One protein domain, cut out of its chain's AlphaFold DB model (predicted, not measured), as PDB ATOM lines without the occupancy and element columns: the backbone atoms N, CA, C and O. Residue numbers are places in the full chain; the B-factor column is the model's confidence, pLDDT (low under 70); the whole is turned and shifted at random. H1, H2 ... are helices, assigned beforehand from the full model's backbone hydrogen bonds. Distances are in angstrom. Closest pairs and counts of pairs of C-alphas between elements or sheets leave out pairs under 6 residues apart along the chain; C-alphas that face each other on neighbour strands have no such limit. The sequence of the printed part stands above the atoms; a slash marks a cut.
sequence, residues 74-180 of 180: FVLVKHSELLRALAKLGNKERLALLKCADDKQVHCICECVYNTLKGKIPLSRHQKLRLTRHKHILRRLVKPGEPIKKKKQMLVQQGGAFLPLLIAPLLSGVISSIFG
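Overview. This is residues 74 to 180 of the 180 residues of an uncharacterized protein of Abscondita terminalis (UniProt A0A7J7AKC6). This is a compact cluster of helices in which H4 runs near the middle, with H7 packed across its first part and H8 across its last part, both about perpendicular to it. H3 lies alongside H7, H2 packs on H8, H6 packs on H4 and H7, and H5 lies at the far end of H4, close to the beginning of H8. The printed part has 107 residues with eight named helices, H1 to H8 in order along the chain, and no named strand; the class is all helix. The radius of gyration of the C-alphas is 12.9 A, and the C-alphas span 37 by 28 by 26 A.

Along the chain. H1, residues 74 to 78, begins at C-alpha 74 (156.267, 210.435, 171.653). H2 is residues 80 to 88, 12.2 A long, and H3 is residues 91 to 100, 14.4 A. H4, residues 103 to 117, is 20.9 A long and begins at C-alpha 103 (166.940, 198.599, 177.632). H5 is residues 125 to 132, H6 is residues 135 to 141, and H7 is residues 148 to 157, 14.2 A. H8, residues 163 to 178, is 22.0 A long and ends at C-alpha 178 (155.968, 219.117, 165.692).

Arrangement. The hub is H4, touching four helices. With residues 103 to 107 alone it touches H7, about perpendicular at 73 degrees; the closest C-alphas, of Val 106 and Lys 152, are 6.3 A apart. With residues 112 to 116 alone it touches H8, about perpendicular at 81 degrees, closest at Val 113 and Leu 166, C-alphas 7.2 A apart. H6 touches H4, its closest C-alphas being those of Leu 141 and Cys 110, 6.0 A apart. H1 only just touches H4, with 3 pairs of C-alphas within 8 A, closest at Val 75 and Cys 108, 6.6 A. H6 and H7 form a helical hairpin, closest at the C-alphas of Leu 141 and Lys 151, 5.6 A. H3 touches H7 at a shallow tilt of 19 degrees, opposite ways, closest at the C-alphas of Leu 95 and Val 156, 5.9 A. H2 touches H8 at a steep tilt of 43 degrees, opposite ways, closest at the C-alphas of Ala 87 and Pro 164, 4.1 A. H5 only just touches H8, with 3 pairs of C-alphas within 8 A. Every O i to N i+4 pair is within hydrogen-bond range in H2 to H7; in H8 it is 8 of 12, and in H1 0 of 1, with 2 of 2 O i to N i+3 pairs.

Size, cuts and confidence. The two C-alphas farthest apart, of Gln 157 and Gly 180, are 37.8 A apart. The printed part has no cut, and no link is long. Mean pLDDT of the printed part is 81.9; residues 74 to 78 and 172 to 180 are under 70.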
ATOM      1  N   PHE A  74     155.932 209.914 170.311       46.72
ATOM      2  CA  PHE A  74     156.267 210.435 171.653       46.72
ATOM      3  C   PHE A  74     157.587 209.912 172.266       46.72
ATOM      4  O   PHE A  74     158.249 210.631 173.016       46.72
ATOM      5  N   VAL A  75     158.020 208.686 171.942       53.66
ATOM      6  CA  VAL A  75     159.255 208.090 172.507       53.66
ATOM      7  C   VAL A  75     160.517 208.759 171.952       53.66
ATOM      8  O   VAL A  75     161.495 208.946 172.680       53.66
ATOM      9  N   LEU A  76     160.470 209.207 170.693       62.84
ATOM     10  CA  LEU A  76     161.581 209.889 170.021       62.84
ATOM     11  C   LEU A  76     161.950 211.213 170.704       62.84
ATOM     12  O   LEU A  76     163.125 211.573 170.753       62.84
ATOM     13  N   VAL A  77     160.962 211.914 171.268       61.62
ATOM     14  CA  VAL A  77     161.164 213.195 171.963       61.62
ATOM     15  C   VAL A  77     161.853 212.986 173.314       61.62
ATOM     16  O   VAL A  77     162.741 213.753 173.677       61.62
ATOM     17  N   LYS A  78     161.511 211.914 174.041       69.38
ATOM     18  CA  LYS A  78     162.068 211.624 175.376       69.38
ATOM     19  C   LYS A  78     163.548 211.251 175.362       69.38
ATOM     20  O   LYS A  78     164.250 211.504 176.335       69.38
ATOM     21  N   HIS A  79     164.018 210.642 174.279       78.81
ATOM     22  CA  HIS A  79     165.413 210.223 174.121       78.81
ATOM     23  C   HIS A  79     166.146 211.025 173.037       78.81
ATOM     24  O   HIS A  79     167.130 210.553 172.467       78.81
ATOM     25  N   SER A  80     165.695 212.251 172.765       78.12
ATOM     26  CA  SER A  80     166.266 213.129 171.739       78.12
ATOM     27  C   SER A  80     167.765 213.379 171.941       78.12
ATOM     28  O   SER A  80     168.519 213.305 170.973       78.12
ATOM     29  N   GLU A  81     168.225 213.573 173.181       83.38
ATOM     30  CA  GLU A  81     169.647 213.777 173.495       83.38
ATOM     31  C   GLU A  81     170.501 212.541 173.198       83.38
ATOM     32  O   GLU A  81     171.575 212.651 172.603       83.38
ATOM     33  N   LEU A  82     169.996 211.345 173.515       86.62
ATOM     34  CA  LEU A  82     170.653 210.090 173.149       86.62
ATOM     35  C   LEU A  82     170.768 209.973 171.626       86.62
ATOM     36  O   LEU A  82     171.840 209.671 171.105       86.62
ATOM     37  N   LEU A  83     169.670 210.205 170.903       85.81
ATOM     38  CA  LEU A  83     169.653 210.116 169.444       85.81
ATOM     39  C   LEU A  83     170.605 211.150 168.824       85.81
ATOM     40  O   LEU A  83     171.397 210.819 167.939       85.81
ATOM     41  N   ARG A  84     170.605 212.381 169.340       86.38
ATOM     42  CA  ARG A  84     171.512 213.452 168.919       86.38
ATOM     43  C   ARG A  84     172.972 213.084 169.164       86.38
ATOM     44  O   ARG A  84     173.796 213.292 168.272       86.38
ATOM     45  N   ALA A  85     173.288 212.500 170.317       88.00
ATOM     46  CA  ALA A  85     174.619 211.990 170.615       88.00
ATOM     47  C   ALA A  85     175.009 210.869 169.637       88.00
ATOM     48  O   ALA A  85     176.041 210.959 168.979       88.00
ATOM     49  N   LEU A  86     174.154 209.862 169.432       88.12
ATOM     50  CA  LEU A  86     174.419 208.760 168.499       88.12
ATOM     51  C   LEU A  86     174.651 209.235 167.054       88.12
ATOM     52  O   LEU A  86     175.442 208.619 166.335       88.12
ATOM     53  N   ALA A  87     173.993 210.319 166.631       87.19
ATOM     54  CA  ALA A  87     174.173 210.909 165.306       87.19
ATOM     55  C   ALA A  87     175.489 211.688 165.153       87.19
ATOM     56  O   ALA A  87     176.068 211.680 164.067       87.19
ATOM     57  N   LYS A  88     175.954 212.356 166.217       87.44
ATOM     58  CA  LYS A  88     177.138 213.232 166.190       87.44
ATOM     59  C   LYS A  88     178.444 212.526 166.553       87.44
ATOM     60  O   LYS A  88     179.482 212.865 165.999       87.44
ATOM     61  N   LEU A  89     178.396 211.577 167.487       88.94
ATOM     62  CA  LEU A  89     179.580 210.920 168.044       88.94
ATOM     63  C   LEU A  89     180.328 210.085 167.002       88.94
ATOM     64  O   LEU A  89     179.720 209.501 166.095       88.94
ATOM     65  N   GLY A  90     181.646 209.966 167.178       86.56
ATOM     66  CA  GLY A  90     182.491 209.087 166.369       86.56
ATOM     67  C   GLY A  90     182.220 207.602 166.636       86.56
ATOM     68  O   GLY A  90     181.551 207.230 167.597       86.56
ATOM     69  N   ASN A  91     182.763 206.706 165.804       87.00
ATOM     70  CA  ASN A  91     182.480 205.263 165.906       87.00
ATOM     71  C   ASN A  91     182.837 204.662 167.284       87.00
ATOM     72  O   ASN A  91     182.087 203.836 167.801       87.00
ATOM     73  N   LYS A  92     183.956 205.081 167.893       88.75
ATOM     74  CA  LYS A  92     184.405 204.578 169.208       88.75
ATOM     75  C   LYS A  92     183.500 205.055 170.347       88.75
ATOM     76  O   LYS A  92     183.088 204.257 171.183       88.75
ATOM     77  N   GLU A  93     183.161 206.339 170.349       90.62
ATOM     78  CA  GLU A  93     182.297 206.958 171.360       90.62
ATOM     79  C   GLU A  93     180.861 206.443 171.251       90.62
ATOM     80  O   GLU A  93     180.246 206.090 172.252       90.62
ATOM     81  N   ARG A  94     180.348 206.305 170.023       92.50
ATOM     82  CA  ARG A  94     179.037 205.707 169.760       92.50
ATOM     83  C   ARG A  94     178.975 204.273 170.267       92.50
ATOM     84  O   ARG A  94     177.988 203.885 170.881       92.50
ATOM     85  N   LEU A  95     180.028 203.490 170.037       91.50
ATOM     86  CA  LEU A  95     180.126 202.133 170.565       91.50
ATOM     87  C   LEU A  95     180.102 202.122 172.100       91.50
ATOM     88  O   LEU A  95     179.399 201.298 172.680       91.50
ATOM     89  N   ALA A  96     180.841 203.019 172.756       92.38
ATOM     90  CA  ALA A  96     180.822 203.143 174.213       92.38
ATOM     91  C   ALA A  96     179.419 203.506 174.728       92.38
ATOM     92  O   ALA A  96     178.900 202.833 175.616       92.38
ATOM     93  N   LEU A  97     178.761 204.479 174.091       92.44
ATOM     94  CA  LEU A  97     177.395 204.881 174.423       92.44
ATOM     95  C   LEU A  97     176.401 203.721 174.258       92.44
ATOM     96  O   LEU A  97     175.580 203.483 175.135       92.44
ATOM     97  N   LEU A  98     176.514 202.938 173.179       91.75
ATOM     98  CA  LEU A  98     175.674 201.756 172.954       91.75
ATOM     99  C   LEU A  98     175.912 200.643 173.981       91.75
ATOM    100  O   LEU A  98     174.977 199.924 174.331       91.75
ATOM    101  N   LYS A  99     177.144 200.480 174.478       91.94
ATOM    102  CA  LYS A  99     177.441 199.517 175.551       91.94
ATOM    103  C   LYS A  99     176.776 199.926 176.865       91.94
ATOM    104  O   LYS A  99     176.231 199.060 177.550       91.94
ATOM    105  N   CYS A 100     176.761 201.221 177.169       92.00
ATOM    106  CA  CYS A 100     176.122 201.767 178.366       92.00
ATOM    107  C   CYS A 100     174.607 201.963 178.227       92.00
ATOM    108  O   CYS A 100     173.963 202.274 179.216       92.00
ATOM    109  N   ALA A 101     174.036 201.776 177.033       89.50
ATOM    110  CA  ALA A 101     172.629 202.071 176.807       89.50
ATOM    111  C   ALA A 101     171.688 201.143 177.593       89.50
ATOM    112  O   ALA A 101     171.851 199.917 177.554       89.50
ATOM    113  N   ASP A 102     170.686 201.722 178.248       90.19
ATOM    114  CA  ASP A 102     169.643 200.983 178.966       90.19
ATOM    115  C   ASP A 102     168.658 200.318 177.998       90.19
ATOM    116  O   ASP A 102     168.503 200.739 176.849       90.19
ATOM    117  N   ASP A 103     167.904 199.327 178.469       86.06
ATOM    118  CA  ASP A 103     166.940 198.599 177.632       86.06
ATOM    119  C   ASP A 103     165.918 199.539 176.972       86.06
ATOM    120  O   ASP A 103     165.646 199.430 175.776       86.06
ATOM    121  N   LYS A 104     165.435 200.557 177.700       85.69
ATOM    122  CA  LYS A 104     164.537 201.601 177.165       85.69
ATOM    123  C   LYS A 104     165.163 202.374 176.000       85.69
ATOM    124  O   LYS A 104     164.503 202.655 175.002       85.69
ATOM    125  N   GLN A 105     166.451 202.688 176.109       88.44
ATOM    126  CA  GLN A 105     167.199 203.389 175.069       88.44
ATOM    127  C   GLN A 105     167.395 202.495 173.837       88.44
ATOM    128  O   GLN A 105     167.236 202.950 172.704       88.44
ATOM    129  N   VAL A 106     167.665 201.204 174.043       89.81
ATOM    130  CA  VAL A 106     167.753 200.218 172.958       89.81
ATOM    131  C   VAL A 106     166.403 200.053 172.254       89.81
ATOM    132  O   VAL A 106     166.361 200.009 171.023       89.81
ATOM    133  N   HIS A 107     165.295 200.032 172.999       87.25
ATOM    134  CA  HIS A 107     163.949 200.024 172.425       87.25
ATOM    135  C   HIS A 107     163.687 201.256 171.559       87.25
ATOM    136  O   HIS A 107     163.248 201.101 170.421       87.25
ATOM    137  N   CYS A 108     164.052 202.451 172.033       87.25
ATOM    138  CA  CYS A 108     163.941 203.683 171.250       87.25
ATOM    139  C   CYS A 108     164.708 203.593 169.917       87.25
ATOM    140  O   CYS A 108     164.211 204.016 168.871       87.25
ATOM    141  N   ILE A 109     165.911 203.010 169.918       89.12
ATOM    142  CA  ILE A 109     166.685 202.794 168.686       89.12
ATOM    143  C   ILE A 109     165.958 201.812 167.754       89.12
ATOM    144  O   ILE A 109     165.885 202.042 166.545       89.12
ATOM    145  N   CYS A 110     165.401 200.725 168.290       89.50
ATOM    146  CA  CYS A 110     164.655 199.747 167.496       89.50
ATOM    147  C   CYS A 110     163.384 200.355 166.886       89.50
ATOM    148  O   CYS A 110     163.061 200.062 165.737       89.50
ATOM    149  N   GLU A 111     162.709 201.251 167.601       84.94
ATOM    150  CA  GLU A 111     161.556 202.001 167.101       84.94
ATOM    151  C   GLU A 111     161.940 202.930 165.937       84.94
ATOM    152  O   GLU A 111     161.265 202.951 164.906       84.94
ATOM    153  N   CYS A 112     163.081 203.625 166.038       85.56
ATOM    154  CA  CYS A 112     163.630 204.417 164.930       85.56
ATOM    155  C   CYS A 112     163.821 203.556 163.673       85.56
ATOM    156  O   CYS A 112     163.439 203.944 162.563       85.56
ATOM    157  N   VAL A 113     164.396 202.360 163.846       88.88
ATOM    158  CA  VAL A 113     164.597 201.397 162.755       88.88
ATOM    159  C   VAL A 113     163.254 200.927 162.194       88.88
ATOM    160  O   VAL A 113     163.085 200.891 160.978       88.88
ATOM    161  N   TYR A 114     162.284 200.610 163.048       87.38
ATOM    162  CA  TYR A 114     160.953 200.167 162.636       87.38
ATOM    163  C   TYR A 114     160.241 201.218 161.783       87.38
ATOM    164  O   TYR A 114     159.813 200.920 160.666       87.38
ATOM    165  N   ASN A 115     160.193 202.465 162.252       83.00
ATOM    166  CA  ASN A 115     159.572 203.572 161.526       83.00
ATOM    167  C   ASN A 115     160.277 203.845 160.189       83.00
ATOM    168  O   ASN A 115     159.624 204.158 159.191       83.00
ATOM    169  N   THR A 116     161.595 203.634 160.141       83.62
ATOM    170  CA  THR A 116     162.382 203.733 158.907       83.62
ATOM    171  C   THR A 116     161.983 202.641 157.915       83.62
ATOM    172  O   THR A 116     161.732 202.922 156.745       83.62
ATOM    173  N   LEU A 117     161.882 201.392 158.376       85.00
ATOM    174  CA  LEU A 117     161.508 200.253 157.536       85.00
ATOM    175  C   LEU A 117     160.054 200.322 157.057       85.00
ATOM    176  O   LEU A 117     159.761 199.864 155.956       85.00
ATOM    177  N   LYS A 118     159.160 200.918 157.850       83.50
ATOM    178  CA  LYS A 118     157.769 201.189 157.464       83.50
ATOM    179  C   LYS A 118     157.616 202.386 156.523       83.50
ATOM    180  O   LYS A 118     156.510 202.636 156.062       83.50
ATOM    181  N   GLY A 119     158.694 203.116 156.232       77.00
ATOM    182  CA  GLY A 119     158.660 204.267 155.330       77.00
ATOM    183  C   GLY A 119     157.969 205.501 155.913       77.00
ATOM    184  O   GLY A 119     157.658 206.415 155.159       77.00
ATOM    185  N   LYS A 120     157.760 205.555 157.238       77.44
ATOM    186  CA  LYS A 120     157.202 206.736 157.922       77.44
ATOM    187  C   LYS A 120     158.183 207.909 157.957       77.44
ATOM    188  O   LYS A 120     157.782 209.043 158.178       77.44
ATOM    189  N   ILE A 121     159.471 207.629 157.763       76.50
ATOM    190  CA  ILE A 121     160.535 208.629 157.760       76.50
ATOM    191  C   ILE A 121     160.970 208.850 156.310       76.50
ATOM    192  O   ILE A 121     161.387 207.887 155.651       76.50
ATOM    193  N   PRO A 122     160.900 210.090 155.798       71.50
ATOM    194  CA  PRO A 122     161.362 210.393 154.455       71.50
ATOM    195  C   PRO A 122     162.882 210.216 154.392       71.50
ATOM    196  O   PRO A 122     163.642 210.871 155.101       71.50
ATOM    197  N   LEU A 123     163.328 209.303 153.532       79.25
ATOM    198  CA  LEU A 123     164.742 209.044 153.278       79.25
ATOM    199  C   LEU A 123     165.082 209.374 151.832       79.25
ATOM    200  O   LEU A 123     164.387 208.933 150.910       79.25
ATOM    201  N   SER A 124     166.208 210.055 151.628       81.12
ATOM    202  CA  SER A 124     166.744 210.290 150.290       81.12
ATOM    203  C   SER A 124     167.180 208.977 149.630       81.12
ATOM    204  O   SER A 124     167.501 207.988 150.301       81.12
ATOM    205  N   ARG A 125     167.245 208.951 148.293       82.69
ATOM    206  CA  ARG A 125     167.697 207.769 147.536       82.69
ATOM    207  C   ARG A 125     169.089 207.303 147.981       82.69
ATOM    208  O   ARG A 125     169.310 206.104 148.149       82.69
ATOM    209  N   HIS A 126     169.998 208.243 148.243       83.31
ATOM    210  CA  HIS A 126     171.348 207.954 148.732       83.31
ATOM    211  C   HIS A 126     171.341 207.339 150.137       83.31
ATOM    212  O   HIS A 126     172.054 206.367 150.385       83.31
ATOM    213  N   GLN A 127     170.509 207.853 151.050       83.81
ATOM    214  CA  GLN A 127     170.358 207.288 152.395       83.81
ATOM    215  C   GLN A 127     169.789 205.871 152.334       83.81
ATOM    216  O   GLN A 127     170.361 204.959 152.932       83.81
ATOM    217  N   LYS A 128     168.732 205.656 151.538       85.06
ATOM    218  CA  LYS A 128     168.154 204.322 151.315       85.06
ATOM    219  C   LYS A 128     169.211 203.339 150.810       85.06
ATOM    220  O   LYS A 128     169.348 202.265 151.388       85.06
ATOM    221  N   LEU A 129     170.004 203.718 149.805       86.88
ATOM    222  CA  LEU A 129     171.062 202.867 149.240       86.88
ATOM    223  C   LEU A 129     172.151 202.499 150.262       86.88
ATOM    224  O   LEU A 129     172.685 201.394 150.236       86.88
ATOM    225  N   ARG A 130     172.498 203.405 151.181       86.06
ATOM    226  CA  ARG A 130     173.457 203.091 152.251       86.06
ATOM    227  C   ARG A 130     172.846 202.167 153.304       86.06
ATOM    228  O   ARG A 130     173.524 201.262 153.781       86.06
ATOM    229  N   LEU A 131     171.568 202.354 153.627       86.69
ATOM    230  CA  LEU A 131     170.844 201.524 154.592       86.69
ATOM    231  C   LEU A 131     170.545 200.116 154.064       86.69
ATOM    232  O   LEU A 131     170.519 199.172 154.854       86.69
ATOM    233  N   THR A 132     170.383 199.927 152.749       87.88
ATOM    234  CA  THR A 132     170.149 198.589 152.174       87.88
ATOM    235  C   THR A 132     171.306 197.628 152.433       87.88
ATOM    236  O   THR A 132     171.063 196.432 152.605       87.88
ATOM    237  N   ARG A 133     172.541 198.133 152.565       88.44
ATOM    238  CA  ARG A 133     173.716 197.337 152.966       88.44
ATOM    239  C   ARG A 133     173.553 196.705 154.352       88.44
ATOM    240  O   ARG A 133     174.100 195.644 154.614       88.44
ATOM    241  N   HIS A 134     172.736 197.316 155.209       89.56
ATOM    242  CA  HIS A 134     172.454 196.855 156.568       89.56
ATOM    243  C   HIS A 134     171.069 196.195 156.707       89.56
ATOM    244  O   HIS A 134     170.646 195.891 157.821       89.56
ATOM    245  N   LYS A 135     170.354 195.917 155.600       88.38
ATOM    246  CA  LYS A 135     168.953 195.439 155.604       88.38
ATOM    247  C   LYS A 135     168.698 194.227 156.507       88.38
ATOM    248  O   LYS A 135     167.650 194.144 157.138       88.38
ATOM    249  N   HIS A 136     169.644 193.292 156.571       91.00
ATOM    250  CA  HIS A 136     169.510 192.065 157.360       91.00
ATOM    251  C   HIS A 136     169.509 192.356 158.863       91.00
ATOM    252  O   HIS A 136     168.679 191.827 159.598       91.00
ATOM    253  N   ILE A 137     170.399 193.250 159.296       91.12
ATOM    254  CA  ILE A 137     170.505 193.689 160.688       91.12
ATOM    255  C   ILE A 137     169.273 194.506 161.062       91.12
ATOM    256  O   ILE A 137     168.644 194.216 162.072       91.12
ATOM    257  N   LEU A 138     168.883 195.469 160.217       90.94
ATOM    258  CA  LEU A 138     167.717 196.320 160.466       90.94
ATOM    259  C   LEU A 138     166.440 195.487 160.647       90.94
ATOM    260  O   LEU A 138     165.698 195.707 161.598       90.94
ATOM    261  N   ARG A 139     166.216 194.483 159.790       91.88
ATOM    262  CA  ARG A 139     165.064 193.571 159.901       91.88
ATOM    263  C   ARG A 139     165.107 192.700 161.156       91.88
ATOM    264  O   ARG A 139     164.056 192.403 161.708       91.88
ATOM    265  N   ARG A 140     166.295 192.292 161.612       90.62
ATOM    266  CA  ARG A 140     166.437 191.491 162.837       90.62
ATOM    267  C   ARG A 140     166.238 192.337 164.101       90.62
ATOM    268  O   ARG A 140     165.614 191.861 165.039       90.62
ATOM    269  N   LEU A 141     166.674 193.600 164.105       89.44
ATOM    270  CA  LEU A 141     166.460 194.527 165.230       89.44
ATOM    271  C   LEU A 141     164.977 194.773 165.528       89.44
ATOM    272  O   LEU A 141     164.599 194.940 166.684       89.44
ATOM    273  N   VAL A 142     164.136 194.764 164.496       89.31
ATOM    274  CA  VAL A 142     162.686 194.969 164.635       89.31
ATOM    275  C   VAL A 142     161.901 193.664 164.720       89.31
ATOM    276  O   VAL A 142     160.677 193.699 164.773       89.31
ATOM    277  N   LYS A 143     162.580 192.510 164.702       87.31
ATOM    278  CA  LYS A 143     161.907 191.216 164.757       87.31
ATOM    279  C   LYS A 143     161.227 191.052 166.132       87.31
ATOM    280  O   LYS A 143     161.887 191.289 167.156       87.31
ATOM    281  N   PRO A 144     159.941 190.662 166.169       79.88
ATOM    282  CA  PRO A 144     159.277 190.288 167.412       79.88
ATOM    283  C   PRO A 144     159.888 188.991 167.957       79.88
ATOM    284  O   PRO A 144     160.372 188.155 167.186       79.88
ATOM    285  N   GLY A 145     159.930 188.834 169.279       79.62
ATOM    286  CA  GLY A 145     160.534 187.662 169.920       79.62
ATOM    287  C   GLY A 145     162.059 187.687 170.019       79.62
ATOM    288  O   GLY A 145     162.641 186.789 170.612       79.62
ATOM    289  N   GLU A 146     162.738 188.684 169.444       84.94
ATOM    290  CA  GLU A 146     164.181 188.828 169.631       84.94
ATOM    291  C   GLU A 146     164.445 189.586 170.952       84.94
ATOM    292  O   GLU A 146     164.026 190.748 171.071       84.94
ATOM    293  N   PRO A 147     165.136 188.978 171.935       89.12
ATOM    294  CA  PRO A 147     165.315 189.573 173.253       89.12
ATOM    295  C   PRO A 147     166.158 190.845 173.190       89.12
ATOM    296  O   PRO A 147     167.102 190.966 172.397       89.12
ATOM    297  N   ILE A 148     165.866 191.791 174.087       87.00
ATOM    298  CA  ILE A 148     166.497 193.119 174.088       87.00
ATOM    299  C   ILE A 148     168.024 193.045 174.212       87.00
ATOM    300  O   ILE A 148     168.752 193.763 173.525       87.00
ATOM    301  N   LYS A 149     168.524 192.078 174.990       89.50
ATOM    302  CA  LYS A 149     169.958 191.804 175.150       89.50
ATOM    303  C   LYS A 149     170.626 191.429 173.825       89.50
ATOM    304  O   LYS A 149     171.714 191.928 173.535       89.50
ATOM    305  N   LYS A 150     169.977 190.611 172.988       90.69
ATOM    306  CA  LYS A 150     170.499 190.256 171.656       90.69
ATOM    307  C   LYS A 150     170.452 191.451 170.710       90.69
ATOM    308  O   LYS A 150     171.430 191.704 170.008       90.69
ATOM    309  N   LYS A 151     169.384 192.255 170.747       91.06
ATOM    310  CA  LYS A 151     169.301 193.511 169.977       91.06
ATOM    311  C   LYS A 151     170.431 194.474 170.349       91.06
ATOM    312  O   LYS A 151     171.116 194.985 169.463       91.06
ATOM    313  N   LYS A 152     170.707 194.646 171.647       92.50
ATOM    314  CA  LYS A 152     171.842 195.437 172.147       92.50
ATOM    315  C   LYS A 152     173.179 194.886 171.650       92.50
ATOM    316  O   LYS A 152     173.983 195.642 171.110       92.50
ATOM    317  N   GLN A 153     173.403 193.575 171.759       93.12
ATOM    318  CA  GLN A 153     174.617 192.934 171.240       93.12
ATOM    319  C   GLN A 153     174.805 193.197 169.743       93.12
ATOM    320  O   GLN A 153     175.901 193.556 169.327       93.12
ATOM    321  N   MET A 154     173.746 193.097 168.940       92.44
ATOM    322  CA  MET A 154     173.807 193.399 167.509       92.44
ATOM    323  C   MET A 154     174.187 194.856 167.227       92.44
ATOM    324  O   MET A 154     175.014 195.114 166.353       92.44
ATOM    325  N   LEU A 155     173.609 195.812 167.962       91.00
ATOM    326  CA  LEU A 155     173.950 197.234 167.827       91.00
ATOM    327  C   LEU A 155     175.428 197.490 168.148       91.00
ATOM    328  O   LEU A 155     176.109 198.195 167.399       91.00
ATOM    329  N   VAL A 156     175.922 196.878 169.226       91.88
ATOM    330  CA  VAL A 156     177.318 196.974 169.677       91.88
ATOM    331  C   VAL A 156     178.268 196.320 168.669       91.88
ATOM    332  O   VAL A 156     179.262 196.932 168.292       91.88
ATOM    333  N   GLN A 157     177.955 195.123 168.163       90.62
ATOM    334  CA  GLN A 157     178.784 194.414 167.175       90.62
ATOM    335  C   GLN A 157     178.941 195.197 165.867       90.62
ATOM    336  O   GLN A 157     179.997 195.170 165.247       90.62
ATOM    337  N   GLN A 158     177.901 195.919 165.451       85.50
ATOM    338  CA  GLN A 158     177.929 196.755 164.248       85.50
ATOM    339  C   GLN A 158     178.528 198.150 164.490       85.50
ATOM    340  O   GLN A 158     178.577 198.972 163.571       85.50
ATOM    341  N   GLY A 159     178.919 198.463 165.732       80.69
ATOM    342  CA  GLY A 159     179.449 199.771 166.128       80.69
ATOM    343  C   GLY A 159     178.474 200.936 165.936       80.69
ATOM    344  O   GLY A 159     178.885 202.093 165.940       80.69
ATOM    345  N   GLY A 160     177.190 200.655 165.693       79.31
ATOM    346  CA  GLY A 160     176.199 201.673 165.351       79.31
ATOM    347  C   GLY A 160     176.532 202.491 164.098       79.31
ATOM    348  O   GLY A 160     176.090 203.634 163.993       79.31
ATOM    349  N   ALA A 161     177.319 201.970 163.149       81.00
ATOM    350  CA  ALA A 161     177.774 202.729 161.974       81.00
ATOM    351  C   ALA A 161     176.623 203.288 161.110       81.00
ATOM    352  O   ALA A 161     176.748 204.347 160.497       81.00
ATOM    353  N   PHE A 162     175.484 202.594 161.096       85.12
ATOM    354  CA  PHE A 162     174.292 202.978 160.343       85.12
ATOM    355  C   PHE A 162     173.355 203.927 161.110       85.12
ATOM    356  O   PHE A 162     172.441 204.486 160.507       85.12
ATOM    357  N   LEU A 163     173.567 204.136 162.416       85.69
ATOM    358  CA  LEU A 163     172.678 204.952 163.250       85.69
ATOM    359  C   LEU A 163     172.618 206.423 162.816       85.69
ATOM    360  O   LEU A 163     171.508 206.927 162.689       85.69
ATOM    361  N   PRO A 164     173.725 207.111 162.473       84.94
ATOM    362  CA  PRO A 164     173.642 208.488 161.978       84.94
ATOM    363  C   PRO A 164     172.812 208.621 160.700       84.94
ATOM    364  O   PRO A 164     172.123 209.618 160.512       84.94
ATOM    365  N   LEU A 165     172.837 207.602 159.833       84.06
ATOM    366  CA  LEU A 165     172.068 207.594 158.585       84.06
ATOM    367  C   LEU A 165     170.564 207.467 158.828       84.06
ATOM    368  O   LEU A 165     169.784 207.962 158.020       84.06
ATOM    369  N   LEU A 166     170.174 206.801 159.917       82.50
ATOM    370  CA  LEU A 166     168.783 206.685 160.354       82.50
ATOM    371  C   LEU A 166     168.327 207.917 161.135       82.50
ATOM    372  O   LEU A 166     167.206 208.383 160.963       82.50
ATOM    373  N   ILE A 167     169.197 208.436 162.002       81.56
ATOM    374  CA  ILE A 167     168.837 209.460 162.981       81.56
ATOM    375  C   ILE A 167     168.874 210.867 162.376       81.56
ATOM    376  O   ILE A 167     168.048 211.697 162.739       81.56
ATOM    377  N   ALA A 168     169.765 211.162 161.424       79.00
ATOM    378  CA  ALA A 168     169.801 212.490 160.804       79.00
ATOM    379  C   ALA A 168     168.468 212.878 160.111       79.00
ATOM    380  O   ALA A 168     167.977 213.979 160.364       79.00
ATOM    381  N   PRO A 169     167.816 211.994 159.327       74.88
ATOM    382  CA  PRO A 169     166.474 212.243 158.788       74.88
ATOM    383  C   PRO A 169     165.395 212.376 159.865       74.88
ATOM    384  O   PRO A 169     164.473 213.166 159.708       74.88
ATOM    385  N   LEU A 170     165.513 211.627 160.965       73.62
ATOM    386  CA  LEU A 170     164.584 211.697 162.093       73.62
ATOM    387  C   LEU A 170     164.637 213.052 162.795       73.62
ATOM    388  O   LEU A 170     163.596 213.651 163.043       73.62
ATOM    389  N   LEU A 171     165.842 213.550 163.070       70.12
ATOM    390  CA  LEU A 171     166.029 214.862 163.685       70.12
ATOM    391  C   LEU A 171     165.534 215.989 162.770       70.12
ATOM    392  O   LEU A 171     165.016 216.974 163.271       70.12
ATOM    393  N   SER A 172     165.641 215.843 161.447       66.81
ATOM    394  CA  SER A 172     165.119 216.843 160.508       66.81
ATOM    395  C   SER A 172     163.602 216.753 160.317       66.81
ATOM    396  O   SER A 172     162.950 217.786 160.243       66.81
ATOM    397  N   GLY A 173     163.035 215.546 160.237       60.38
ATOM    398  CA  GLY A 173     161.617 215.342 159.928       60.38
ATOM    399  C   GLY A 173     160.686 215.518 161.126       60.38
ATOM    400  O   GLY A 173     159.625 216.113 160.988       60.38
ATOM    401  N   VAL A 174     161.084 215.050 162.313       54.19
ATOM    402  CA  VAL A 174     160.242 215.138 163.520       54.19
ATOM    403  C   VAL A 174     160.111 216.583 164.006       54.19
ATOM    404  O   VAL A 174     159.049 216.951 164.491       54.19
ATOM    405  N   ILE A 175     161.135 217.425 163.825       50.31
ATOM    406  CA  ILE A 175     161.045 218.858 164.147       50.31
ATOM    407  C   ILE A 175     160.003 219.533 163.243       50.31
ATOM    408  O   ILE A 175     159.134 220.240 163.741       50.31
ATOM    409  N   SER A 176     160.012 219.246 161.942       48.22
ATOM    410  CA  SER A 176     159.039 219.819 161.004       48.22
ATOM    411  C   SER A 176     157.599 219.368 161.264       48.22
ATOM    412  O   SER A 176     156.680 220.124 160.994       48.22
ATOM    413  N   SER A 177     157.388 218.156 161.792       48.00
ATOM    414  CA  SER A 177     156.046 217.640 162.117       48.00
ATOM    415  C   SER A 177     155.519 218.070 163.490       48.00
ATOM    416  O   SER A 177     154.343 217.868 163.764       48.00
ATOM    417  N   ILE A 178     156.375 218.596 164.374       49.38
ATOM    418  CA  ILE A 178     155.968 219.117 165.692       49.38
ATOM    419  C   ILE A 178     155.660 220.623 165.616       49.38
ATOM    420  O   ILE A 178     154.834 221.109 166.381       49.38
ATOM    421  N   PHE A 179     156.306 221.350 164.699       45.88
ATOM    422  CA  PHE A 179     156.122 222.795 164.489       45.88
ATOM    423  C   PHE A 179     155.357 223.145 163.197       45.88
ATOM    424  O   PHE A 179     155.388 224.302 162.779       45.88
ATOM    425  N   GLY A 180     154.727 222.160 162.550       40.78
ATOM    426  CA  GLY A 180     153.947 222.318 161.316       40.78
ATOM    427  C   GLY A 180     152.460 222.119 161.543       40.78
ATOM    428  O   GLY A 180     152.117 221.207 162.328       40.78
TER     429      GLY A 180